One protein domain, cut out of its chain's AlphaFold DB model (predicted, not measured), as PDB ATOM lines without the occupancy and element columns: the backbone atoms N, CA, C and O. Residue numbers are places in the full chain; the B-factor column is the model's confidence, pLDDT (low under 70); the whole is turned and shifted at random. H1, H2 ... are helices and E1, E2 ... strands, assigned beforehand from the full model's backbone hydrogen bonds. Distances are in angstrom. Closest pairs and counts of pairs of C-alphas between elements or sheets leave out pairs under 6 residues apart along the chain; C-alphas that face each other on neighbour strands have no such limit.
ATOM      1  N   LYS A   8      14.472  37.669 124.086       88.44
ATOM      2  CA  LYS A   8      14.232  36.784 125.231       88.44
ATOM      3  C   LYS A   8      13.004  35.894 125.034       88.44
ATOM      4  O   LYS A   8      13.067  34.718 125.370       88.44
ATOM      5  N   ASP A   9      11.919  36.442 124.496       88.50
ATOM      6  CA  ASP A   9      10.677  35.694 124.294       88.50
ATOM      7  C   ASP A   9      10.880  34.576 123.265       88.50
ATOM      8  O   ASP A   9      10.436  33.452 123.491       88.50
ATOM      9  N   TYR A  10      11.622  34.862 122.187       88.62
ATOM     10  CA  TYR A  10      11.987  33.861 121.178       88.62
ATOM     11  C   TYR A  10      12.883  32.764 121.768       88.62
ATOM     12  O   TYR A  10      12.652  31.586 121.518       88.62
ATOM     13  N   VAL A  11      13.881  33.127 122.582       87.81
ATOM     14  CA  VAL A  11      14.792  32.162 123.225       87.81
ATOM     15  C   VAL A  11      14.051  31.251 124.206       87.81
ATOM     16  O   VAL A  11      14.237  30.038 124.171       87.81
ATOM     17  N   VAL A  12      13.210  31.815 125.079       89.44
ATOM     18  CA  VAL A  12      12.444  31.037 126.071       89.44
ATOM     19  C   VAL A  12      11.530  30.035 125.376       89.44
ATOM     20  O   VAL A  12      11.457  28.879 125.781       89.44
ATOM     21  N   GLU A  13      10.850  30.467 124.317       89.50
ATOM     22  CA  GLU A  13       9.970  29.602 123.537       89.50
ATOM     23  C   GLU A  13      10.751  28.498 122.808       89.50
ATOM     24  O   GLU A  13      10.336  27.338 122.804       89.50
ATOM     25  N   TYR A  14      11.921  28.836 122.263       86.75
ATOM     26  CA  TYR A  14      12.804  27.883 121.598       86.75
ATOM     27  C   TYR A  14      13.303  26.796 122.558       86.75
ATOM     28  O   TYR A  14      13.245  25.607 122.241       86.75
ATOM     29  N   GLN A  15      13.749  27.190 123.755       86.88
ATOM     30  CA  GLN A  15      14.198  26.268 124.805       86.88
ATOM     31  C   GLN A  15      13.052  25.441 125.403       86.88
ATOM     32  O   GLN A  15      13.288  24.350 125.915       86.88
ATOM     33  N   ALA A  16      11.806  25.913 125.296       88.81
ATOM     34  CA  ALA A  16      10.615  25.150 125.665       88.81
ATOM     35  C   ALA A  16      10.225  24.072 124.627       88.81
ATOM     36  O   ALA A  16       9.235  23.369 124.824       88.81
ATOM     37  N   GLY A  17      10.992  23.926 123.539       82.25
ATOM     38  CA  GLY A  17      10.824  22.881 122.524       82.25
ATOM     39  C   GLY A  17      10.157  23.347 121.228       82.25
ATOM     40  O   GLY A  17      10.109  22.586 120.264       82.25
ATOM     41  N   ASN A  18       9.688  24.594 121.153       83.12
ATOM     42  CA  ASN A  18       9.101  25.145 119.935       83.12
ATOM     43  C   ASN A  18      10.198  25.743 119.038       83.12
ATOM     44  O   ASN A  18      10.481  26.940 119.067       83.12
ATOM     45  N   LYS A  19      10.829  24.887 118.230       77.88
ATOM     46  CA  LYS A  19      11.935  25.270 117.336       77.88
ATOM     47  C   LYS A  19      11.496  26.186 116.180       77.88
ATOM     48  O   LYS A  19      12.312  26.961 115.679       77.88
ATOM     49  N   ASP A  20      10.215  26.173 115.803       75.62
ATOM     50  CA  ASP A  20       9.668  27.003 114.716       75.62
ATOM     51  C   ASP A  20       9.690  28.508 115.025       75.62
ATOM     52  O   ASP A  20       9.664  29.331 114.107       75.62
ATOM     53  N   VAL A  21       9.847  28.890 116.296       80.69
ATOM     54  CA  VAL A  21       9.970  30.295 116.715       80.69
ATOM     55  C   VAL A  21      11.172  31.014 116.079       80.69
ATOM     56  O   VAL A  21      11.149  32.235 115.921       80.69
ATOM     57  N   LEU A  22      12.199  30.281 115.626       75.75
ATOM     58  CA  LEU A  22      13.295  30.855 114.836       75.75
ATOM     59  C   LEU A  22      12.824  31.355 113.465       75.75
ATOM     60  O   LEU A  22      13.236  32.434 113.043       75.75
ATOM     61  N   LYS A  23      11.922  30.630 112.792       72.88
ATOM     62  CA  LYS A  23      11.336  31.064 111.509       72.88
ATOM     63  C   LYS A  23      10.485  32.319 111.692       72.88
ATOM     64  O   LYS A  23      10.376  33.142 110.790       72.88
ATOM     65  N   GLU A  24       9.894  32.486 112.874       77.50
ATOM     66  CA  GLU A  24       9.168  33.706 113.213       77.50
ATOM     67  C   GLU A  24      10.092  34.885 113.515       77.50
ATOM     68  O   GLU A  24       9.716  36.022 113.224       77.50
ATOM     69  N   LEU A  25      11.263  34.641 114.107       80.06
ATOM     70  CA  LEU A  25      12.264  35.667 114.395       80.06
ATOM     71  C   LEU A  25      12.965  36.159 113.125       80.06
ATOM     72  O   LEU A  25      13.205  37.363 112.992       80.06
ATOM     73  N   ILE A  26      13.305  35.227 112.232       81.06
ATOM     74  CA  ILE A  26      14.150  35.439 111.057       81.06
ATOM     75  C   ILE A  26      13.274  35.498 109.807       81.06
ATOM     76  O   ILE A  26      12.899  34.489 109.215       81.06
ATOM     77  N   GLY A  27      12.955  36.718 109.391       73.38
ATOM     78  CA  GLY A  27      12.435  36.995 108.062       73.38
ATOM     79  C   GLY A  27      13.556  37.228 107.053       73.38
ATOM     80  O   GLY A  27      14.742  37.098 107.350       73.38
ATOM     81  N   HIS A  28      13.165  37.660 105.858       70.38
ATOM     82  CA  HIS A  28      14.098  38.072 104.819       70.38
ATOM     83  C   HIS A  28      13.699  39.434 104.249       70.38
ATOM     84  O   HIS A  28      12.513  39.728 104.098       70.38
ATOM     85  N   ASP A  29      14.692  40.263 103.951       67.12
ATOM     86  CA  ASP A  29      14.555  41.557 103.285       67.12
ATOM     87  C   ASP A  29      15.350  41.501 101.984       67.12
ATOM     88  O   ASP A  29      16.492  41.051 101.991       67.12
ATOM     89  N   ILE A  30      14.779  41.954 100.873       61.88
ATOM     90  CA  ILE A  30      15.527  42.092  99.621       61.88
ATOM     91  C   ILE A  30      15.958  43.550  99.527       61.88
ATOM     92  O   ILE A  30      15.112  44.444  99.488       61.88
ATOM     93  N   LYS A  31      17.268  43.792  99.504       60.84
ATOM     94  CA  LYS A  31      17.831  45.127  99.310       60.84
ATOM     95  C   LYS A  31      18.626  45.186  98.026       60.84
ATOM     96  O   LYS A  31      19.387  44.285  97.693       60.84
ATOM     97  N   GLU A  32      18.457  46.299  97.336       50.47
ATOM     98  CA  GLU A  32      19.216  46.615  96.143       50.47
ATOM     99  C   GLU A  32      20.543  47.270  96.565       50.47
ATOM    100  O   GLU A  32      20.549  48.359  97.144       50.47
ATOM    101  N   GLU A  33      21.670  46.606  96.315       52.75
ATOM    102  CA  GLU A  33      22.999  47.105  96.672       52.75
ATOM    103  C   GLU A  33      23.948  47.143  95.476       52.75
ATOM    104  O   GLU A  33      23.935  46.284  94.597       52.75
ATOM    105  N   TYR A  34      24.811  48.158  95.461       44.66
ATOM    106  CA  TYR A  34      25.927  48.224  94.529       44.66
ATOM    107  C   TYR A  34      27.056  47.333  95.043       44.66
ATOM    108  O   TYR A  34      27.685  47.646  96.056       44.66
ATOM    109  N   ARG A  35      27.365  46.252  94.325       46.66
ATOM    110  CA  ARG A  35      28.619  45.526  94.542       46.66
ATOM    111  C   ARG A  35      29.760  46.363  93.967       46.66
ATOM    112  O   ARG A  35      29.737  46.740  92.804       46.66
ATOM    113  N   THR A  36      30.801  46.624  94.749       38.31
ATOM    114  CA  THR A  36      32.012  47.331  94.281       38.31
ATOM    115  C   THR A  36      32.728  46.609  93.132       38.31
ATOM    116  O   THR A  36      33.494  47.221  92.396       38.31
ATOM    117  N   GLU A  37      32.452  45.318  92.952       38.06
ATOM    118  CA  GLU A  37      33.090  44.427  91.973       38.06
ATOM    119  C   GLU A  37      32.255  44.239  90.694       38.06
ATOM    120  O   GLU A  37      32.761  43.838  89.647       38.06
ATOM    121  N   ILE A  38      30.971  44.589  90.756       37.44
ATOM    122  CA  ILE A  38      29.981  44.461  89.691       37.44
ATOM    123  C   ILE A  38      29.472  45.883  89.454       37.44
ATOM    124  O   ILE A  38      28.705  46.396  90.251       37.44
ATOM    125  N   GLU A  39      29.900  46.555  88.377       33.22
ATOM    126  CA  GLU A  39      29.275  47.818  87.944       33.22
ATOM    127  C   GLU A  39      27.789  47.535  87.628       33.22
ATOM    128  O   GLU A  39      27.450  47.146  86.510       33.22
ATOM    129  N   GLY A  40      26.927  47.630  88.644       39.62
ATOM    130  CA  GLY A  40      25.532  47.201  88.621       39.62
ATOM    131  C   GLY A  40      24.928  47.139  90.027       39.62
ATOM    132  O   GLY A  40      25.638  47.061  91.029       39.62
ATOM    133  N   LYS A  41      23.600  47.217  90.083       38.44
ATOM    134  CA  LYS A  41      22.823  47.008  91.300       38.44
ATOM    135  C   LYS A  41      22.375  45.551  91.350       38.44
ATOM    136  O   LYS A  41      21.847  45.055  90.358       38.44
ATOM    137  N   ASP A  42      22.603  44.890  92.474       43.38
ATOM    138  CA  ASP A  42      22.194  43.509  92.713       43.38
ATOM    139  C   ASP A  42      21.134  43.461  93.820       43.38
ATOM    140  O   ASP A  42      21.148  44.288  94.735       43.38
ATOM    141  N   HIS A  43      20.200  42.515  93.736       46.91
ATOM    142  CA  HIS A  43      19.160  42.317  94.746       46.91
ATOM    143  C   HIS A  43      19.647  41.278  95.749       46.91
ATOM    144  O   HIS A  43      19.482  40.075  95.554       46.91
ATOM    145  N   MET A  44      20.251  41.746  96.837       53.88
ATOM    146  CA  MET A  44      20.747  40.880  97.896       53.88
ATOM    147  C   MET A  44      19.661  40.633  98.942       53.88
ATOM    148  O   MET A  44      19.009  41.559  99.432       53.88
ATOM    149  N   LYS A  45      19.463  39.359  99.284       58.44
ATOM    150  CA  LYS A  45      18.565  38.934 100.353       58.44
ATOM    151  C   LYS A  45      19.326  38.936 101.673       58.44
ATOM    152  O   LYS A  45      20.375  38.317 101.792       58.44
ATOM    153  N   TYR A  46      18.773  39.626 102.653       66.25
ATOM    154  CA  TYR A  46      19.314  39.775 103.992       66.25
ATOM    155  C   TYR A  46      18.387  39.124 104.997       66.25
ATOM    156  O   TYR A  46      17.164  39.223 104.855       66.25
ATOM    157  N   PHE A  47      18.940  38.549 106.061       74.56
ATOM    158  CA  PHE A  47      18.129  38.234 107.225       74.56
ATOM    159  C   PHE A  47      17.509  39.503 107.789       74.56
ATOM    160  O   PHE A  47      18.162  40.538 107.991       74.56
ATOM    161  N   LYS A  48      16.211  39.384 108.045       80.69
ATOM    162  CA  LYS A  48      15.384  40.396 108.671       80.69
ATOM    163  C   LYS A  48      14.931  39.889 110.026       80.69
ATOM    164  O   LYS A  48      13.909  39.220 110.140       80.69
ATOM    165  N   PHE A  49      15.686  40.222 111.055       84.06
ATOM    166  CA  PHE A  49      15.334  39.921 112.429       84.06
ATOM    167  C   PHE A  49      14.228  40.864 112.901       84.06
ATOM    168  O   PHE A  49      14.318  42.086 112.746       84.06
ATOM    169  N   LYS A  50      13.184  40.306 113.522       83.69
ATOM    170  CA  LYS A  50      12.159  41.113 114.206       83.69
ATOM    171  C   LYS A  50      12.745  41.918 115.373       83.69
ATOM    172  O   LYS A  50      12.265  43.014 115.664       83.69
ATOM    173  N   ASP A  51      13.802  41.413 116.009       84.88
ATOM    174  CA  ASP A  51      14.554  42.149 117.023       84.88
ATOM    175  C   ASP A  51      15.535  43.143 116.370       84.88
ATOM    176  O   ASP A  51      16.488  42.762 115.688       84.88
ATOM    177  N   LYS A  52      15.314  44.444 116.601       84.12
ATOM    178  CA  LYS A  52      16.121  45.526 116.005       84.12
ATOM    179  C   LYS A  52      17.585  45.514 116.447       84.12
ATOM    180  O   LYS A  52      18.442  45.965 115.693       84.12
ATOM    181  N   LYS A  53      17.882  45.071 117.669       84.31
ATOM    182  CA  LYS A  53      19.259  45.072 118.179       84.31
ATOM    183  C   LYS A  53      20.035  43.900 117.588       84.31
ATOM    184  O   LYS A  53      21.151  44.111 117.126       84.31
ATOM    185  N   LEU A  54      19.412  42.724 117.500       84.06
ATOM    186  CA  LEU A  54      19.974  41.583 116.774       84.06
ATOM    187  C   LEU A  54      20.186  41.905 115.288       84.06
ATOM    188  O   LEU A  54      21.238  41.597 114.735       84.06
ATOM    189  N   GLN A  55      19.239  42.615 114.664       86.62
ATOM    190  CA  GLN A  55      19.392  43.099 113.292       86.62
ATOM    191  C   GLN A  55      20.636  43.981 113.114       86.62
ATOM    192  O   GLN A  55      21.330  43.852 112.109       86.62
ATOM    193  N   ASN A  56      20.916  44.883 114.059       85.00
ATOM    194  CA  ASN A  56      22.090  45.753 113.990       85.00
ATOM    195  C   ASN A  56      23.398  44.966 114.143       85.00
ATOM    196  O   ASN A  56      24.314  45.196 113.361       85.00
ATOM    197  N   ILE A  57      23.450  44.011 115.080       83.62
ATOM    198  CA  ILE A  57      24.607  43.114 115.263       83.62
ATOM    199  C   ILE A  57      24.906  42.372 113.958       83.62
ATOM    200  O   ILE A  57      26.040  42.359 113.487       83.62
ATOM    201  N   TYR A  58      23.869  41.822 113.321       85.31
ATOM    202  CA  TYR A  58      23.998  41.189 112.016       85.31
ATOM    203  C   TYR A  58      24.581  42.145 110.968       85.31
ATOM    204  O   TYR A  58      25.579  41.817 110.337       85.31
ATOM    205  N   TRP A  59      24.033  43.356 110.806       84.50
ATOM    206  CA  TRP A  59      24.554  44.326 109.833       84.50
ATOM    207  C   TRP A  59      26.021  44.697 110.055       84.50
ATOM    208  O   TRP A  59      26.756  44.884 109.083       84.50
ATOM    209  N   GLU A  60      26.454  44.807 111.307       80.38
ATOM    210  CA  GLU A  60      27.849  45.082 111.638       80.38
ATOM    211  C   GLU A  60      28.766  43.916 111.249       80.38
ATOM    212  O   GLU A  60      29.775  44.140 110.578       80.38
ATOM    213  N   ILE A  61      28.373  42.676 111.553       78.94
ATOM    214  CA  ILE A  61      29.098  41.467 111.126       78.94
ATOM    215  C   ILE A  61      29.214  41.429 109.604       78.94
ATOM    216  O   ILE A  61      30.303  41.342 109.054       78.94
ATOM    217  N   ILE A  62      28.111  41.614 108.895       78.88
ATOM    218  CA  ILE A  62      28.106  41.672 107.436       78.88
ATOM    219  C   ILE A  62      29.074  42.715 106.889       78.88
ATOM    220  O   ILE A  62      29.860  42.435 105.982       78.88
ATOM    221  N   LYS A  63      29.032  43.927 107.442       77.50
ATOM    222  CA  LYS A  63      29.890  45.026 107.011       77.50
ATOM    223  C   LYS A  63      31.370  44.688 107.193       77.50
ATOM    224  O   LYS A  63      32.170  45.093 106.353       77.50
ATOM    225  N   ASN A  64      31.712  43.952 108.245       74.00
ATOM    226  CA  ASN A  64      33.088  43.587 108.572       74.00
ATOM    227  C   ASN A  64      33.649  42.456 107.690       74.00
ATOM    228  O   ASN A  64      34.866  42.290 107.637       74.00
ATOM    229  N   TYR A  65      32.792  41.681 107.010       73.50
ATOM    230  CA  TYR A  65      33.192  40.470 106.276       73.50
ATOM    231  C   TYR A  65      32.919  40.542 104.771       73.50
ATOM    232  O   TYR A  65      33.524  39.785 104.016       73.50
ATOM    233  N   LYS A  66      32.063  41.464 104.312       70.56
ATOM    234  CA  LYS A  66      31.603  41.555 102.911       70.56
ATOM    235  C   LYS A  66      32.707  41.622 101.846       70.56
ATOM    236  O   LYS A  66      32.439  41.322 100.691       70.56
ATOM    237  N   ASN A  67      33.913  42.055 102.215       65.88
ATOM    238  CA  ASN A  67      35.053  42.176 101.301       65.88
ATOM    239  C   ASN A  67      35.981  40.946 101.333       65.88
ATOM    240  O   ASN A  67      36.920  40.877 100.552       65.88
ATOM    241  N   GLN A  68      35.762  40.011 102.261       70.62
ATOM    242  CA  GLN A  68      36.676  38.901 102.558       70.62
ATOM    243  C   GLN A  68      36.117  37.550 102.111       70.62
ATOM    244  O   GLN A  68      36.867  36.703 101.638       70.62
ATOM    245  N   VAL A  69      34.817  37.343 102.303       67.50
ATOM    246  CA  VAL A  69      34.147  36.043 102.186       67.50
ATOM    247  C   VAL A  69      32.832  36.251 101.456       67.50
ATOM    248  O   VAL A  69      32.226  37.325 101.559       67.50
ATOM    249  N   ASP A  70      32.376  35.233 100.729       64.12
ATOM    250  CA  ASP A  70      31.059  35.308 100.119       64.12
ATOM    251  C   ASP A  70      29.976  35.445 101.173       64.12
ATOM    252  O   ASP A  70      30.021  34.901 102.276       64.12
ATOM    253  N   ARG A  71      28.946  36.178 100.771       69.81
ATOM    254  CA  ARG A  71      27.817  36.492 101.619       69.81
ATOM    255  C   ARG A  71      27.162  35.256 102.237       69.81
ATOM    256  O   ARG A  71      26.883  35.255 103.432       69.81
ATOM    257  N   LYS A  72      26.902  34.249 101.403       65.44
ATOM    258  CA  LYS A  72      26.208  33.020 101.792       65.44
ATOM    259  C   LYS A  72      26.917  32.353 102.973       65.44
ATOM    260  O   LYS A  72      26.297  32.106 103.994       65.44
ATOM    261  N   ASP A  73      28.229  32.194 102.859       67.06
ATOM    262  CA  ASP A  73      29.045  31.529 103.870       67.06
ATOM    263  C   ASP A  73      29.070  32.323 105.194       67.06
ATOM    264  O   ASP A  73      29.121  31.729 106.269       67.06
ATOM    265  N   ILE A  74      28.956  33.658 105.147       74.44
ATOM    266  CA  ILE A  74      28.811  34.503 106.347       74.44
ATOM    267  C   ILE A  74      27.422  34.340 106.984       74.44
ATOM    268  O   ILE A  74      27.318  34.305 108.210       74.44
ATOM    269  N   ASP A  75      26.359  34.273 106.180       73.50
ATOM    270  CA  ASP A  75      24.989  34.076 106.672       73.50
ATOM    271  C   ASP A  75      24.827  32.698 107.329       73.50
ATOM    272  O   ASP A  75      24.295  32.619 108.439       73.50
ATOM    273  N   ASP A  76      25.356  31.646 106.699       70.31
ATOM    274  CA  ASP A  76      25.348  30.276 107.226       70.31
ATOM    275  C   ASP A  76      26.113  30.205 108.558       70.31
ATOM    276  O   ASP A  76      25.620  29.671 109.554       70.31
ATOM    277  N   HIS A  77      27.294  30.826 108.612       71.69
ATOM    278  CA  HIS A  77      28.120  30.885 109.816       71.69
ATOM    279  C   HIS A  77      27.462  31.701 110.945       71.69
ATOM    280  O   HIS A  77      27.470  31.291 112.108       71.69
ATOM    281  N   PHE A  78      26.815  32.825 110.616       79.44
ATOM    282  CA  PHE A  78      26.031  33.602 111.578       79.44
ATOM    283  C   PHE A  78      24.865  32.781 112.143       79.44
ATOM    284  O   PHE A  78      24.642  32.772 113.356       79.44
ATOM    285  N   GLN A  79      24.114  32.099 111.276       75.94
ATOM    286  CA  GLN A  79      22.955  31.307 111.672       75.94
ATOM    287  C   GLN A  79      23.357  30.121 112.553       75.94
ATOM    288  O   GLN A  79      22.691  29.878 113.560       75.94
ATOM    289  N   TYR A  80      24.459  29.441 112.224       73.56
ATOM    290  CA  TYR A  80      25.023  28.358 113.030       73.56
ATOM    291  C   TYR A  80      25.230  28.793 114.489       73.56
ATOM    292  O   TYR A  80      24.633  28.226 115.406       73.56
ATOM    293  N   HIS A  81      25.977  29.877 114.715       74.56
ATOM    294  CA  HIS A  81      26.219  30.354 116.077       74.56
ATOM    295  C   HIS A  81      24.981  30.960 116.732       74.56
ATOM    296  O   HIS A  81      24.835  30.876 117.951       74.56
ATOM    297  N   LEU A  82      24.066  31.552 115.959       81.38
ATOM    298  CA  LEU A  82      22.801  32.030 116.506       81.38
ATOM    299  C   LEU A  82      22.013  30.873 117.134       81.38
ATOM    300  O   LEU A  82      21.542  31.012 118.261       81.38
ATOM    301  N   VAL A  83      21.908  29.735 116.443       80.06
ATOM    302  CA  VAL A  83      21.226  28.536 116.956       80.06
ATOM    303  C   VAL A  83      21.911  28.021 118.220       80.06
ATOM    304  O   VAL A  83      21.246  27.848 119.242       80.06
ATOM    305  N   GLU A  84      23.236  27.879 118.207       75.44
ATOM    306  CA  GLU A  84      23.971  27.441 119.397       75.44
ATOM    307  C   GLU A  84      23.754  28.367 120.608       75.44
ATOM    308  O   GLU A  84      23.727  27.921 121.759       75.44
ATOM    309  N   LEU A  85      23.648  29.679 120.380       81.44
ATOM    310  CA  LEU A  85      23.399  30.642 121.449       81.44
ATOM    311  C   LEU A  85      21.983  30.511 122.003       81.44
ATOM    312  O   LEU A  85      21.807  30.598 123.216       81.44
ATOM    313  N   PHE A  86      20.990  30.253 121.153       83.94
ATOM    314  CA  PHE A  86      19.624  29.970 121.595       83.94
ATOM    315  C   PHE A  86      19.560  28.746 122.514       83.94
ATOM    316  O   PHE A  86      18.805  28.748 123.487       83.94
ATOM    317  N   GLU A  87      20.377  27.728 122.258       80.50
ATOM    318  CA  GLU A  87      20.430  26.511 123.075       80.50
ATOM    319  C   GLU A  87      21.140  26.717 124.413       80.50
ATOM    320  O   GLU A  87      20.700  26.188 125.432       80.50
ATOM    321  N   LYS A  88      22.218  27.507 124.428       81.75
ATOM    322  CA  LYS A  88      23.130  27.607 125.580       81.75
ATOM    323  C   LYS A  88      22.837  28.790 126.512       81.75
ATOM    324  O   LYS A  88      23.409  28.864 127.598       81.75
ATOM    325  N   VAL A  89      22.013  29.755 126.100       84.56
ATOM    326  CA  VAL A  89      21.866  31.009 126.850       84.56
ATOM    327  C   VAL A  89      20.985  30.879 128.101       84.56
ATOM    328  O   VAL A  89      19.913  30.277 128.092       84.56
ATOM    329  N   ASP A  90      21.423  31.522 129.183       84.56
ATOM    330  CA  ASP A  90      20.702  31.615 130.453       84.56
ATOM    331  C   ASP A  90      19.507  32.587 130.366       84.56
ATOM    332  O   ASP A  90      19.660  33.814 130.373       84.56
ATOM    333  N   THR A  91      18.290  32.043 130.338       85.56
ATOM    334  CA  THR A  91      17.039  32.817 130.243       85.56
ATOM    335  C   THR A  91      16.666  33.577 131.520       85.56
ATOM    336  O   THR A  91      15.745  34.406 131.494       85.56
ATOM    337  N   THR A  92      17.395  33.401 132.628       86.12
ATOM    338  CA  THR A  92      17.215  34.235 133.831       86.12
ATOM    339  C   THR A  92      17.714  35.669 133.622       86.12
ATOM    340  O   THR A  92      17.274  36.589 134.317       86.12
ATOM    341  N   LYS A  93      18.562  35.904 132.610       84.31
ATOM    342  CA  LYS A  93      19.091  37.227 132.250       84.31
ATOM    343  C   LYS A  93      18.011  38.171 131.707       84.31
ATOM    344  O   LYS A  93      16.980  37.760 131.165       84.31
ATOM    345  N   THR A  94      18.237  39.476 131.846       84.94
ATOM    346  CA  THR A  94      17.363  40.502 131.245       84.94
ATOM    347  C   THR A  94      17.511  40.525 129.717       84.94
ATOM    348  O   THR A  94      18.571  40.156 129.210       84.94
ATOM    349  N   PRO A  95      16.514  41.018 128.954       84.19
ATOM    350  CA  PRO A  95      16.633  41.140 127.497       84.19
ATOM    351  C   PRO A  95      17.881  41.911 127.041       84.19
ATOM    352  O   PRO A  95      18.518  41.539 126.062       84.19
ATOM    353  N   GLN A  96      18.281  42.955 127.776       81.69
ATOM    354  CA  GLN A  96      19.484  43.725 127.458       81.69
ATOM    355  C   GLN A  96      20.771  42.917 127.676       81.69
ATOM    356  O   GLN A  96      21.693  43.003 126.865       81.69
ATOM    357  N   GLN A  97      20.837  42.135 128.753       81.62
ATOM    358  CA  GLN A  97      21.974  41.253 129.027       81.62
ATOM    359  C   GLN A  97      22.065  40.127 127.998       81.62
ATOM    360  O   GLN A  97      23.164  39.811 127.565       81.62
ATOM    361  N   LEU A  98      20.927  39.583 127.552       82.44
ATOM    362  CA  LEU A  98      20.888  38.598 126.470       82.44
ATOM    363  C   LEU A  98      21.405  39.185 125.160       82.44
ATOM    364  O   LEU A  98      22.271  38.591 124.537       82.44
ATOM    365  N   ILE A  99      20.953  40.378 124.770       82.00
ATOM    366  CA  ILE A  99      21.467  41.042 123.565       82.00
ATOM    367  C   ILE A  99      22.973  41.296 123.656       82.00
ATOM    368  O   ILE A  99      23.681  41.082 122.679       82.00
ATOM    369  N   SER A 100      23.462  41.732 124.818       78.62
ATOM    370  CA  SER A 100      24.895  41.989 125.016       78.62
ATOM    371  C   SER A 100      25.695  40.686 124.938       78.62
ATOM    372  O   SER A 100      26.694  40.633 124.234       78.62
ATOM    373  N   TYR A 101      25.194  39.611 125.555       81.19
ATOM    374  CA  TYR A 101      25.777  38.275 125.455       81.19
ATOM    375  C   TYR A 101      25.781  37.747 124.017       81.19
ATOM    376  O   TYR A 101      26.784  37.191 123.591       81.19
ATOM    377  N   PHE A 102      24.699  37.933 123.255       81.25
ATOM    378  CA  PHE A 102      24.638  37.539 121.845       81.25
ATOM    379  C   PHE A 102      25.618  38.346 120.997       81.25
ATOM    380  O   PHE A 102      26.317  37.760 120.183       81.25
ATOM    381  N   ALA A 103      25.699  39.664 121.200       77.31
ATOM    382  CA  ALA A 103      26.668  40.508 120.509       77.31
ATOM    383  C   ALA A 103      28.093  40.027 120.791       77.31
ATOM    384  O   ALA A 103      28.806  39.658 119.864       77.31
ATOM    385  N   GLU A 104      28.479  39.972 122.068       73.56
ATOM    386  CA  GLU A 104      29.809  39.535 122.488       73.56
ATOM    387  C   GLU A 104      30.106  38.123 121.993       73.56
ATOM    388  O   GLU A 104      31.149  37.913 121.392       73.56
ATOM    389  N   SER A 105      29.187  37.172 122.166       73.75
ATOM    390  CA  SER A 105      29.415  35.778 121.776       73.75
ATOM    391  C   SER A 105      29.464  35.580 120.268       73.75
ATOM    392  O   SER A 105      30.248  34.760 119.815       73.75
ATOM    393  N   LEU A 106      28.664  36.305 119.479       73.81
ATOM    394  CA  LEU A 106      28.759  36.244 118.020       73.81
ATOM    395  C   LEU A 106      30.077  36.864 117.561       73.81
ATOM    396  O   LEU A 106      30.805  36.220 116.821       73.81
ATOM    397  N   TYR A 107      30.453  38.049 118.051       69.19
ATOM    398  CA  TYR A 107      31.757  38.632 117.717       69.19
ATOM    399  C   TYR A 107      32.918  37.726 118.129       69.19
ATOM    400  O   TYR A 107      33.835  37.540 117.336       69.19
ATOM    401  N   TRP A 108      32.858  37.137 119.327       64.50
ATOM    402  CA  TRP A 108      33.880  36.231 119.838       64.50
ATOM    403  C   TRP A 108      33.935  34.909 119.089       64.50
ATOM    404  O   TRP A 108      35.030  34.516 118.744       64.50
ATOM    405  N   ARG A 109      32.821  34.225 118.803       65.94
ATOM    406  CA  ARG A 109      32.843  32.933 118.086       65.94
ATOM    407  C   ARG A 109      33.278  33.100 116.640       65.94
ATOM    408  O   ARG A 109      34.190  32.423 116.188       65.94
ATOM    409  N   LEU A 110      32.750  34.124 115.971       61.78
ATOM    410  CA  LEU A 110      33.209  34.491 114.635       61.78
ATOM    411  C   LEU A 110      34.697  34.908 114.631       61.78
ATOM    412  O   LEU A 110      35.328  34.906 113.583       61.78
ATOM    413  N   TYR A 111      35.270  35.299 115.775       60.22
ATOM    414  CA  TYR A 111      36.684  35.653 115.939       60.22
ATOM    415  C   TYR A 111      37.565  34.475 116.393       60.22
ATOM    416  O   TYR A 111      38.684  34.348 115.910       60.22
ATOM    417  N   ASP A 112      37.091  33.618 117.291       59.03
ATOM    418  CA  ASP A 112      37.841  32.505 117.880       59.03
ATOM    419  C   ASP A 112      37.984  31.359 116.877       59.03
ATOM    420  O   ASP A 112      39.093  30.857 116.695       59.03
ATOM    421  N   ASP A 113      36.943  31.076 116.084       55.59
ATOM    422  CA  ASP A 113      37.012  30.141 114.951       55.59
ATOM    423  C   ASP A 113      38.108  30.566 113.953       55.59
ATOM    424  O   ASP A 113      38.774  29.734 113.331       55.59
ATOM    425  N   LYS A 114      38.373  31.877 113.838       53.03
ATOM    426  CA  LYS A 114      39.429  32.437 112.975       53.03
ATOM    427  C   LYS A 114      40.839  32.329 113.555       53.03
ATOM    428  O   LYS A 114      41.797  32.584 112.816       53.03
ATOM    429  N   ILE A 115      40.991  32.024 114.845       44.94
ATOM    430  CA  ILE A 115      42.250  32.171 115.596       44.94
ATOM    431  C   ILE A 115      42.707  30.869 116.232       44.94
ATOM    432  O   ILE A 115      43.882  30.530 116.117       44.94
ATOM    433  N   ASN A 116      41.806  30.111 116.845       43.19
ATOM    434  CA  ASN A 116      42.132  28.908 117.597       43.19
ATOM    435  C   ASN A 116      41.410  27.694 117.020       43.19
ATOM    436  O   ASN A 116      40.541  27.105 117.653       43.19
ATOM    437  N   TYR A 117      41.832  27.246 115.839       44.06
ATOM    438  CA  TYR A 117      41.333  25.974 115.305       44.06
ATOM    439  C   TYR A 117      41.825  24.750 116.112       44.06
ATOM    440  O   TYR A 117      41.306  23.653 115.963       44.06
ATOM    441  N   HIS A 118      42.813  24.905 117.002       39.06
ATOM    442  CA  HIS A 118      43.347  23.790 117.794       39.06
ATOM    443  C   HIS A 118      42.419  23.277 118.915       39.06
ATOM    444  O   HIS A 118      42.770  22.282 119.536       39.06
ATOM    445  N   ASN A 119      41.255  23.901 119.154       35.66
ATOM    446  CA  ASN A 119      40.331  23.529 120.240       35.66
ATOM    447  C   ASN A 119      38.895  23.199 119.775       35.66
ATOM    448  O   ASN A 119      37.994  23.142 120.609       35.66
ATOM    449  N   SER A 163      30.903  25.849 105.387       63.06
ATOM    450  CA  SER A 163      31.919  26.215 104.367       63.06
ATOM    451  C   SER A 163      32.970  27.233 104.849       63.06
ATOM    452  O   SER A 163      34.146  27.156 104.482       63.06
ATOM    453  N   TYR A 164      32.581  28.179 105.709       70.06
ATOM    454  CA  TYR A 164      33.532  29.129 106.280       70.06
ATOM    455  C   TYR A 164      34.474  28.476 107.303       70.06
ATOM    456  O   TYR A 164      35.675  28.746 107.295       70.06
ATOM    457  N   GLN A 165      33.960  27.581 108.145       68.81
ATOM    458  CA  GLN A 165      34.761  26.802 109.087       68.81
ATOM    459  C   GLN A 165      35.737  25.874 108.348       68.81
ATOM    460  O   GLN A 165      36.906  25.794 108.730       68.81
ATOM    461  N   ASP A 166      35.317  25.267 107.235       66.69
ATOM    462  CA  ASP A 166      36.199  24.477 106.366       66.69
ATOM    463  C   ASP A 166      37.323  25.317 105.755       66.69
ATOM    464  O   ASP A 166      38.477  24.882 105.692       66.69
ATOM    465  N   PHE A 167      37.012  26.544 105.329       72.50
ATOM    466  CA  PHE A 167      38.022  27.489 104.867       72.50
ATOM    467  C   PHE A 167      39.041  27.799 105.973       72.50
ATOM    468  O   PHE A 167      40.250  27.746 105.734       72.50
ATOM    469  N   LEU A 168      38.575  28.088 107.190       72.31
ATOM    470  CA  LEU A 168      39.446  28.381 108.330       72.31
ATOM    471  C   LEU A 168      40.324  27.179 108.704       72.31
ATOM    472  O   LEU A 168      41.529  27.356 108.917       72.31
ATOM    473  N   LYS A 169      39.761  25.964 108.683       66.81
ATOM    474  CA  LYS A 169      40.490  24.693 108.821       66.81
ATOM    475  C   LYS A 169      41.568  24.560 107.753       66.81
ATOM    476  O   LYS A 169      42.717  24.248 108.065       66.81
ATOM    477  N   HIS A 170      41.221  24.843 106.500       67.94
ATOM    478  CA  HIS A 170      42.132  24.725 105.369       67.94
ATOM    479  C   HIS A 170      43.383  25.598 105.536       67.94
ATOM    480  O   HIS A 170      44.504  25.120 105.357       67.94
ATOM    481  N   ILE A 171      43.214  26.859 105.938       68.62
ATOM    482  CA  ILE A 171      44.343  27.780 106.136       68.62
ATOM    483  C   ILE A 171      45.025  27.626 107.511       68.62
ATOM    484  O   ILE A 171      46.077  28.224 107.753       68.62
ATOM    485  N   GLY A 172      44.458  26.817 108.412       63.47
ATOM    486  CA  GLY A 172      44.918  26.644 109.795       63.47
ATOM    487  C   GLY A 172      44.685  27.877 110.683       63.47
ATOM    488  O   GLY A 172      45.447  28.117 111.619       63.47
ATOM    489  N   GLY A 173      43.673  28.687 110.361       71.31
ATOM    490  CA  GLY A 173      43.371  29.969 111.002       71.31
ATOM    491  C   GLY A 173      43.980  31.190 110.297       71.31
ATOM    492  O   GLY A 173      45.035  31.132 109.659       71.31
ATOM    493  N   ILE A 174      43.325  32.345 110.447       79.00
ATOM    494  CA  ILE A 174      43.687  33.612 109.782       79.00
ATOM    495  C   ILE A 174      45.093  34.088 110.181       79.00
ATOM    496  O   ILE A 174      45.802  34.707 109.385       79.00
ATOM    497  N   GLN A 175      45.540  33.756 111.393       76.88
ATOM    498  CA  GLN A 175      46.887  34.066 111.879       76.88
ATOM    499  C   GLN A 175      48.010  33.474 111.017       76.88
ATOM    500  O   GLN A 175      49.095  34.046 110.966       76.88
ATOM    501  N   ASN A 176      47.760  32.370 110.302       73.50
ATOM    502  CA  ASN A 176      48.768  31.731 109.455       73.50
ATOM    503  C   ASN A 176      48.948  32.421 108.095       73.50
ATOM    504  O   ASN A 176      49.972  32.214 107.444       73.50
ATOM    505  N   ILE A 177      47.976  33.224 107.652       75.56
ATOM    506  CA  ILE A 177      48.010  33.902 106.343       75.56
ATOM    507  C   ILE A 177      48.342  35.397 106.457       75.56
ATOM    508  O   ILE A 177      48.623  36.057 105.452       75.56
ATOM    509  N   LEU A 178      48.337  35.942 107.676       80.19
ATOM    510  CA  LEU A 178      48.670  37.332 107.974       80.19
ATOM    511  C   LEU A 178      50.007  37.436 108.717       80.19
ATOM    512  O   LEU A 178      50.436  36.530 109.417       80.19
ATOM    513  N   THR A 179      50.671  38.589 108.602       82.31
ATOM    514  CA  THR A 179      51.790  38.905 109.499       82.31
ATOM    515  C   THR A 179      51.265  39.220 110.896       82.31
ATOM    516  O   THR A 179      50.160  39.739 111.019       82.31
ATOM    517  N   GLU A 180      52.076  39.024 111.936       76.25
ATOM    518  CA  GLU A 180      51.699  39.292 113.336       76.25
ATOM    519  C   GLU A 180      51.041  40.672 113.533       76.25
ATOM    520  O   GLU A 180      49.957  40.784 114.095       76.25
ATOM    521  N   LYS A 181      51.629  41.732 112.962       78.62
ATOM    522  CA  LYS A 181      51.068  43.095 113.035       78.62
ATOM    523  C   LYS A 181      49.713  43.232 112.339       78.62
ATOM    524  O   LYS A 181      48.838  43.948 112.815       78.62
ATOM    525  N   ARG A 182      49.543  42.579 111.186       83.19
ATOM    526  CA  ARG A 182      48.273  42.594 110.445       83.19
ATOM    527  C   ARG A 182      47.219  41.762 111.158       83.19
ATOM    528  O   ARG A 182      46.066  42.164 111.186       83.19
ATOM    529  N   PHE A 183      47.624  40.657 111.763       82.75
ATOM    530  CA  PHE A 183      46.765  39.820 112.576       82.75
ATOM    531  C   PHE A 183      46.292  40.547 113.842       82.75
ATOM    532  O   PHE A 183      45.100  40.546 114.135       82.75
ATOM    533  N   GLN A 184      47.178  41.270 114.531       79.69
ATOM    534  CA  GLN A 184      46.814  42.116 115.671       79.69
ATOM    535  C   GLN A 184      45.808  43.209 115.275       79.69
ATOM    536  O   GLN A 184      44.818  43.432 115.968       79.69
ATOM    537  N   LEU A 185      46.032  43.869 114.134       82.69
ATOM    538  CA  LEU A 185      45.111  44.875 113.605       82.69
ATOM    539  C   LEU A 185      43.755  44.264 113.240       82.69
ATOM    540  O   LEU A 185      42.715  44.793 113.629       82.69
ATOM    541  N   TYR A 186      43.775  43.144 112.516       82.12
ATOM    542  CA  TYR A 186      42.580  42.391 112.161       82.12
ATOM    543  C   TYR A 186      41.786  42.009 113.403       82.12
ATOM    544  O   TYR A 186      40.572  42.175 113.437       82.12
ATOM    545  N   SER A 187      42.485  41.593 114.455       76.38
ATOM    546  CA  SER A 187      41.861  41.190 115.702       76.38
ATOM    547  C   SER A 187      41.087  42.318 116.358       76.38
ATOM    548  O   SER A 187      39.950  42.123 116.780       76.38
ATOM    549  N   LEU A 188      41.646  43.526 116.378       76.38
ATOM    550  CA  LEU A 188      40.938  44.688 116.906       76.38
ATOM    551  C   LEU A 188      39.723  45.066 116.039       76.38
ATOM    552  O   LEU A 188      38.680  45.398 116.592       76.38
ATOM    553  N   LEU A 189      39.805  44.951 114.708       76.56
ATOM    554  CA  LEU A 189      38.637  45.172 113.838       76.56
ATOM    555  C   LEU A 189      37.494  44.202 114.161       76.56
ATOM    556  O   LEU A 189      36.337  44.612 114.220       76.56
ATOM    557  N   GLN A 190      37.810  42.924 114.387       73.31
ATOM    558  CA  GLN A 190      36.796  41.905 114.677       73.31
ATOM    559  C   GLN A 190      36.142  42.080 116.057       73.31
ATOM    560  O   GLN A 190      34.981  41.724 116.220       73.31
ATOM    561  N   HIS A 191      36.828  42.715 117.011       69.81
ATOM    562  CA  HIS A 191      36.256  43.116 118.304       69.81
ATOM    563  C   HIS A 191      35.378  44.382 118.231       69.81
ATOM    564  O   HIS A 191      34.994  44.928 119.263       69.81
ATOM    565  N   GLY A 192      35.090  44.882 117.027       69.69
ATOM    566  CA  GLY A 192      34.228  46.044 116.821       69.69
ATOM    567  C   GLY A 192      34.921  47.394 117.006       69.69
ATOM    568  O   GLY A 192      34.243  48.421 116.953       69.69
ATOM    569  N   TYR A 193      36.248  47.430 117.182       77.00
ATOM    570  CA  TYR A 193      36.971  48.700 117.240       77.00
ATOM    571  C   TYR A 193      37.000  49.369 115.865       77.00
ATOM    572  O   TYR A 193      37.299  48.746 114.841       77.00
ATOM    573  N   ASN A 194      36.736  50.671 115.836       81.31
ATOM    574  CA  ASN A 194      36.851  51.462 114.616       81.31
ATOM    575  C   ASN A 194      38.321  51.824 114.313       81.31
ATOM    576  O   ASN A 194      39.205  51.722 115.163       81.31
ATOM    577  N   GLN A 195      38.604  52.273 113.085       82.62
ATOM    578  CA  GLN A 195      39.985  52.524 112.641       82.62
ATOM    579  C   GLN A 195      40.727  53.555 113.501       82.62
ATOM    580  O   GLN A 195      41.935  53.421 113.700       82.62
ATOM    581  N   LYS A 196      40.014  54.546 114.045       85.19
ATOM    582  CA  LYS A 196      40.584  55.552 114.940       85.19
ATOM    583  C   LYS A 196      40.999  54.936 116.279       85.19
ATOM    584  O   LYS A 196      42.130  55.135 116.710       85.19
ATOM    585  N   GLU A 197      40.136  54.136 116.900       85.88
ATOM    586  CA  GLU A 197      40.439  53.429 118.156       85.88
ATOM    587  C   GLU A 197      41.614  52.458 117.997       85.88
ATOM    588  O   GLU A 197      42.463  52.331 118.880       85.88
ATOM    589  N   ILE A 198      41.694  51.788 116.847       83.38
ATOM    590  CA  ILE A 198      42.809  50.901 116.508       83.38
ATOM    591  C   ILE A 198      44.104  51.693 116.346       83.38
ATOM    592  O   ILE A 198      45.141  51.282 116.866       83.38
ATOM    593  N   ALA A 199      44.053  52.829 115.646       86.31
ATOM    594  CA  ALA A 199      45.200  53.706 115.454       86.31
ATOM    595  C   ALA A 199      45.767  54.183 116.801       86.31
ATOM    596  O   ALA A 199      46.978  54.121 117.016       86.31
ATOM    597  N   GLU A 200      44.888  54.565 117.729       86.19
ATOM    598  CA  GLU A 200      45.245  54.947 119.097       86.19
ATOM    599  C   GLU A 200      45.870  53.773 119.873       86.19
ATOM    600  O   GLU A 200      46.962  53.914 120.424       86.19
ATOM    601  N   LYS A 201      45.242  52.588 119.858       86.56
ATOM    602  CA  LYS A 201      45.751  51.390 120.558       86.56
ATOM    603  C   LYS A 201      47.100  50.906 120.036       86.56
ATOM    604  O   LYS A 201      47.925  50.441 120.818       86.56
ATOM    605  N   LEU A 202      47.317  50.992 118.728       83.62
ATOM    606  CA  LEU A 202      48.545  50.533 118.080       83.62
ATOM    607  C   LEU A 202      49.597  51.642 117.941       83.62
ATOM    608  O   LEU A 202      50.684  51.378 117.434       83.62
ATOM    609  N   SER A 203      49.303  52.867 118.395       86.38
ATOM    610  CA  SER A 203      50.178  54.040 118.249       86.38
ATOM    611  C   SER A 203      50.621  54.284 116.795       86.38
ATOM    612  O   SER A 203      51.785  54.578 116.515       86.38
ATOM    613  N   VAL A 204      49.683  54.161 115.851       85.94
ATOM    614  CA  VAL A 204      49.890  54.399 114.410       85.94
ATOM    615  C   VAL A 204      48.923  55.465 113.888       85.94
ATOM    616  O   VAL A 204      48.003  55.883 114.580       85.94
ATOM    617  N   LYS A 205      49.118  55.935 112.651       85.75
ATOM    618  CA  LYS A 205      48.174  56.859 112.006       85.75
ATOM    619  C   LYS A 205      46.955  56.101 111.478       85.75
ATOM    620  O   LYS A 205      47.102  55.007 110.942       85.75
ATOM    621  N   GLU A 206      45.779  56.723 111.517       84.69
ATOM    622  CA  GLU A 206      44.532  56.150 110.977       84.69
ATOM    623  C   GLU A 206      44.658  55.749 109.495       84.69
ATOM    624  O   GLU A 206      44.248  54.660 109.107       84.69
ATOM    625  N   GLY A 207      45.345  56.558 108.676       78.88
ATOM    626  CA  GLY A 207      45.625  56.204 107.277       78.88
ATOM    627  C   GLY A 207      46.436  54.910 107.121       78.88
ATOM    628  O   GLY A 207      46.176  54.120 106.218       78.88
ATOM    629  N   THR A 208      47.361  54.638 108.047       83.19
ATOM    630  CA  THR A 208      48.121  53.379 108.087       83.19
ATOM    631  C   THR A 208      47.221  52.197 108.447       83.19
ATOM    632  O   THR A 208      47.393  51.114 107.890       83.19
ATOM    633  N   VAL A 209      46.234  52.396 109.329       84.06
ATOM    634  CA  VAL A 209      45.230  51.369 109.645       84.06
ATOM    635  C   VAL A 209      44.419  51.027 108.400       84.06
ATOM    636  O   VAL A 209      44.334  49.854 108.057       84.06
ATOM    637  N   SER A 210      43.912  52.033 107.682       81.69
ATOM    638  CA  SER A 210      43.127  51.845 106.452       81.69
ATOM    639  C   SER A 210      43.884  51.056 105.375       81.69
ATOM    640  O   SER A 210      43.372  50.071 104.840       81.69
ATOM    641  N   GLU A 211      45.151  51.404 105.116       83.50
ATOM    642  CA  GLU A 211      45.993  50.652 104.175       83.50
ATOM    643  C   GLU A 211      46.194  49.191 104.593       83.50
ATOM    644  O   GLU A 211      46.238  48.294 103.748       83.50
ATOM    645  N   HIS A 212      46.364  48.942 105.893       85.75
ATOM    646  CA  HIS A 212      46.502  47.587 106.404       85.75
ATOM    647  C   HIS A 212      45.191  46.810 106.337       85.75
ATOM    648  O   HIS A 212      45.255  45.637 105.982       85.75
ATOM    649  N   VAL A 213      44.040  47.443 106.597       83.44
ATOM    650  CA  VAL A 213      42.712  46.822 106.451       83.44
ATOM    651  C   VAL A 213      42.539  46.297 105.033       83.44
ATOM    652  O   VAL A 213      42.327  45.103 104.867       83.44
ATOM    653  N   SER A 214      42.741  47.139 104.013       78.06
ATOM    654  CA  SER A 214      42.602  46.717 102.609       78.06
ATOM    655  C   SER A 214      43.513  45.533 102.281       78.06
ATOM    656  O   SER A 214      43.064  44.537 101.730       78.06
ATOM    657  N   LYS A 215      44.786  45.586 102.697       81.25
ATOM    658  CA  LYS A 215      45.747  44.492 102.463       81.25
ATOM    659  C   LYS A 215      45.387  43.200 103.200       81.25
ATOM    660  O   LYS A 215      45.813  42.131 102.770       81.25
ATOM    661  N   ILE A 216      44.707  43.294 104.341       83.25
ATOM    662  CA  ILE A 216      44.204  42.135 105.082       83.25
ATOM    663  C   ILE A 216      42.997  41.551 104.353       83.25
ATOM    664  O   ILE A 216      42.980  40.349 104.107       83.25
ATOM    665  N   GLU A 217      42.035  42.394 103.974       81.12
ATOM    666  CA  GLU A 217      40.832  41.982 103.249       81.12
ATOM    667  C   GLU A 217      41.185  41.281 101.936       81.12
ATOM    668  O   GLU A 217      40.745  40.155 101.716       81.12
ATOM    669  N   ASP A 218      42.070  41.882 101.138       75.31
ATOM    670  CA  ASP A 218      42.557  41.308  99.882       75.31
ATOM    671  C   ASP A 218      43.216  39.943 100.098       75.31
ATOM    672  O   ASP A 218      43.021  39.023  99.304       75.31
ATOM    673  N   LYS A 219      43.991  39.791 101.182       81.00
ATOM    674  CA  LYS A 219      44.694  38.540 101.466       81.00
ATOM    675  C   LYS A 219      43.737  37.431 101.891       81.00
ATOM    676  O   LYS A 219      43.859  36.314 101.403       81.00
ATOM    677  N   ILE A 220      42.781  37.729 102.770       79.69
ATOM    678  CA  ILE A 220      41.770  36.749 103.190       79.69
ATOM    679  C   ILE A 220      40.918  36.343 101.989       79.69
ATOM    680  O   ILE A 220      40.697  35.153 101.782       79.69
ATOM    681  N   LYS A 221      40.516  37.310 101.158       73.88
ATOM    682  CA  LYS A 221      39.758  37.048  99.937       73.88
ATOM    683  C   LYS A 221      40.531  36.180  98.946       73.88
ATOM    684  O   LYS A 221      39.958  35.261  98.374       73.88
ATOM    685  N   GLU A 222      41.823  36.448  98.750       71.00
ATOM    686  CA  GLU A 222      42.697  35.630  97.900       71.00
ATOM    687  C   GLU A 222      42.697  34.161  98.352       71.00
ATOM    688  O   GLU A 222      42.510  33.269  97.525       71.00
ATOM    689  N   GLU A 223      42.875  33.911  99.651       73.19
ATOM    690  CA  GLU A 223      42.898  32.552 100.206       73.19
ATOM    691  C   GLU A 223      41.515  31.888 100.176       73.19
ATOM    692  O   GLU A 223      41.398  30.704  99.867       73.19
ATOM    693  N   TYR A 224      40.451  32.646 100.443       72.50
ATOM    694  CA  TYR A 224      39.080  32.143 100.393       72.50
ATOM    695  C   TYR A 224      38.678  31.739  98.967       72.50
ATOM    696  O   TYR A 224      38.154  30.645  98.751       72.50
ATOM    697  N   LEU A 225      39.001  32.564  97.965       64.12
ATOM    698  CA  LEU A 225      38.799  32.209  96.559       64.12
ATOM    699  C   LEU A 225      39.632  30.983  96.165       64.12
ATOM    700  O   LEU A 225      39.131  30.113  95.456       64.12
ATOM    701  N   ALA A 226      40.869  30.871  96.659       63.47
ATOM    702  CA  ALA A 226      41.701  29.695  96.426       63.47
ATOM    703  C   ALA A 226      41.077  28.414  97.000       63.47
ATOM    704  O   ALA A 226      40.992  27.408  96.292       63.47
ATOM    705  N   PHE A 227      40.571  28.465  98.231       66.88
ATOM    706  CA  PHE A 227      39.829  27.370  98.855       66.88
ATOM    707  C   PHE A 227      38.584  26.980  98.040       66.88
ATOM    708  O   PHE A 227      38.407  25.809  97.696       66.88
ATOM    709  N   ARG A 228      37.762  27.959  97.646       62.69
ATOM    710  CA  ARG A 228      36.550  27.749  96.831       62.69
ATOM    711  C   ARG A 228      36.861  27.115  95.477       62.69
ATOM    712  O   ARG A 228      36.144  26.210  95.038       62.69
ATOM    713  N   SER A 229      37.939  27.551  94.826       54.47
ATOM    714  CA  SER A 229      38.427  26.963  93.576       54.47
ATOM    715  C   SER A 229      38.762  25.480  93.737       54.47
ATOM    716  O   SER A 229      38.464  24.704  92.833       54.47
ATOM    717  N   VAL A 230      39.321  25.069  94.879       53.28
ATOM    718  CA  VAL A 230      39.663  23.663  95.154       53.28
ATOM    719  C   VAL A 230      38.460  22.829  95.590       53.28
ATOM    720  O   VAL A 230      38.303  21.707  95.109       53.28
ATOM    721  N   LYS A 231      37.526  23.371  96.383       52.38
ATOM    722  CA  LYS A 231      36.236  22.694  96.638       52.38
ATOM    723  C   LYS A 231      35.469  22.448  95.328       52.38
ATOM    724  O   LYS A 231      34.817  21.419  95.165       52.38
ATOM    725  N   SER A 232      35.619  23.351  94.355       49.72
ATOM    726  CA  SER A 232      35.068  23.208  92.997       49.72
ATOM    727  C   SER A 232      35.826  22.210  92.107       49.72
ATOM    728  O   SER A 232      35.321  21.863  91.046       49.72
TER     729      SER A 232
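Overview. This is residues 8 to 119 and 163 to 232 of the 418 residues of the protein "Regulatory protein, luxR family" of Salibacterium qingdaonense (UniProt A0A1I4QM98). Three helices, H3, H4 and H5, pack together as a core, with a long two-strand hairpin, E1 and E2, running past H3 and H4 on its E2 side. The short helices H1 and H2 sit at one end of the longest axis, and at the other end the long helix H9 stands crosswise, with H6, H7 and H8 packed on it. The printed part has 182 residues, with nine named helices and two named strands in the order H1 H2 E1 E2 H3 H4 H5 H6 H7 H8 H9; the two-strand sheet is antiparallel and the class is mostly helix. It is compact, with a radius of gyration of the C-alphas of 17.5 A and spans of 48 by 38 by 31 A.

Along the chain. H1 is residues 8 to 15, beginning at C-alpha 8 (14.232, 36.784, 125.231), and H2 is residues 21 to 25. E1, residues 26 to 34, is 24.0 A long, and E2, residues 41 to 49, 23.5 A. H3 is residues 52 to 65, 20.3 A; H4 residues 71 to 88, 26.0 A, from C-alpha 71 (27.817, 36.492, 101.619); H5 residues 95 to 112, 24.8 A. After the cut come H6, residues 163 to 171, H7, residues 180 to 190, and H8, residues 195 to 202. H9, residues 206 to 232, is 38.7 A long and ends at C-alpha 232 (35.068, 23.208, 92.997).

Arrangement. H4 is the hub, touching H1, H3, H5 and H6. With H3 it forms a helical hairpin at a steep tilt of 44 degrees, the C-alphas of Ile 62 and Ile 74 being closest at 7.3 A. H4 touches H5 at His 81 and Leu 106, closest C-alphas 6.7 A apart. H3 and H5 touch at a shallow tilt of 15 degrees, the same way, with Ile 57 and Ala 103 closest, C-alphas 6.2 A apart. E1 and E2 form a hairpin, with N 29 and O 46 2.8 A apart and N 44 and O 31 2.8 A apart, within hydrogen-bond range. E2 and H4 are near each other, with 8 pairs of C-alphas within 10 A. H1 touches H4 through residues 86 to 87 of H4 alone, about perpendicular at 79 degrees; its closest C-alphas are those of Val 11 and Phe 86, 5.6 A. H2 touches H1, closest C-alphas Tyr 10 and Val 21, 6.1 A. H9 touches H7 about perpendicular at 90 degrees, closest C-alphas Arg 182 and His 212, 6.7 A. H9 also touches H8, closest C-alphas Ala 199 and Glu 206, 5.1 A, and H6, closest C-alphas Phe 167 and Phe 227, 6.3 A. In each of the nine helices every O i to N i+4 pair is within hydrogen-bond range.

Size, cuts and confidence. The two C-alphas farthest apart are those of Gly 17 and Lys 205, 51.6 A. Residues 120 to 162 are not printed, and C-alphas 119 and 163 are 18.2 A apart across the cut. Of the links that are printed whole, none is long. The mean pLDDT of the printed part is 73.2; 54 residues are under 70, among them residues 29 to 46, 107 to 119 and 225 to 232.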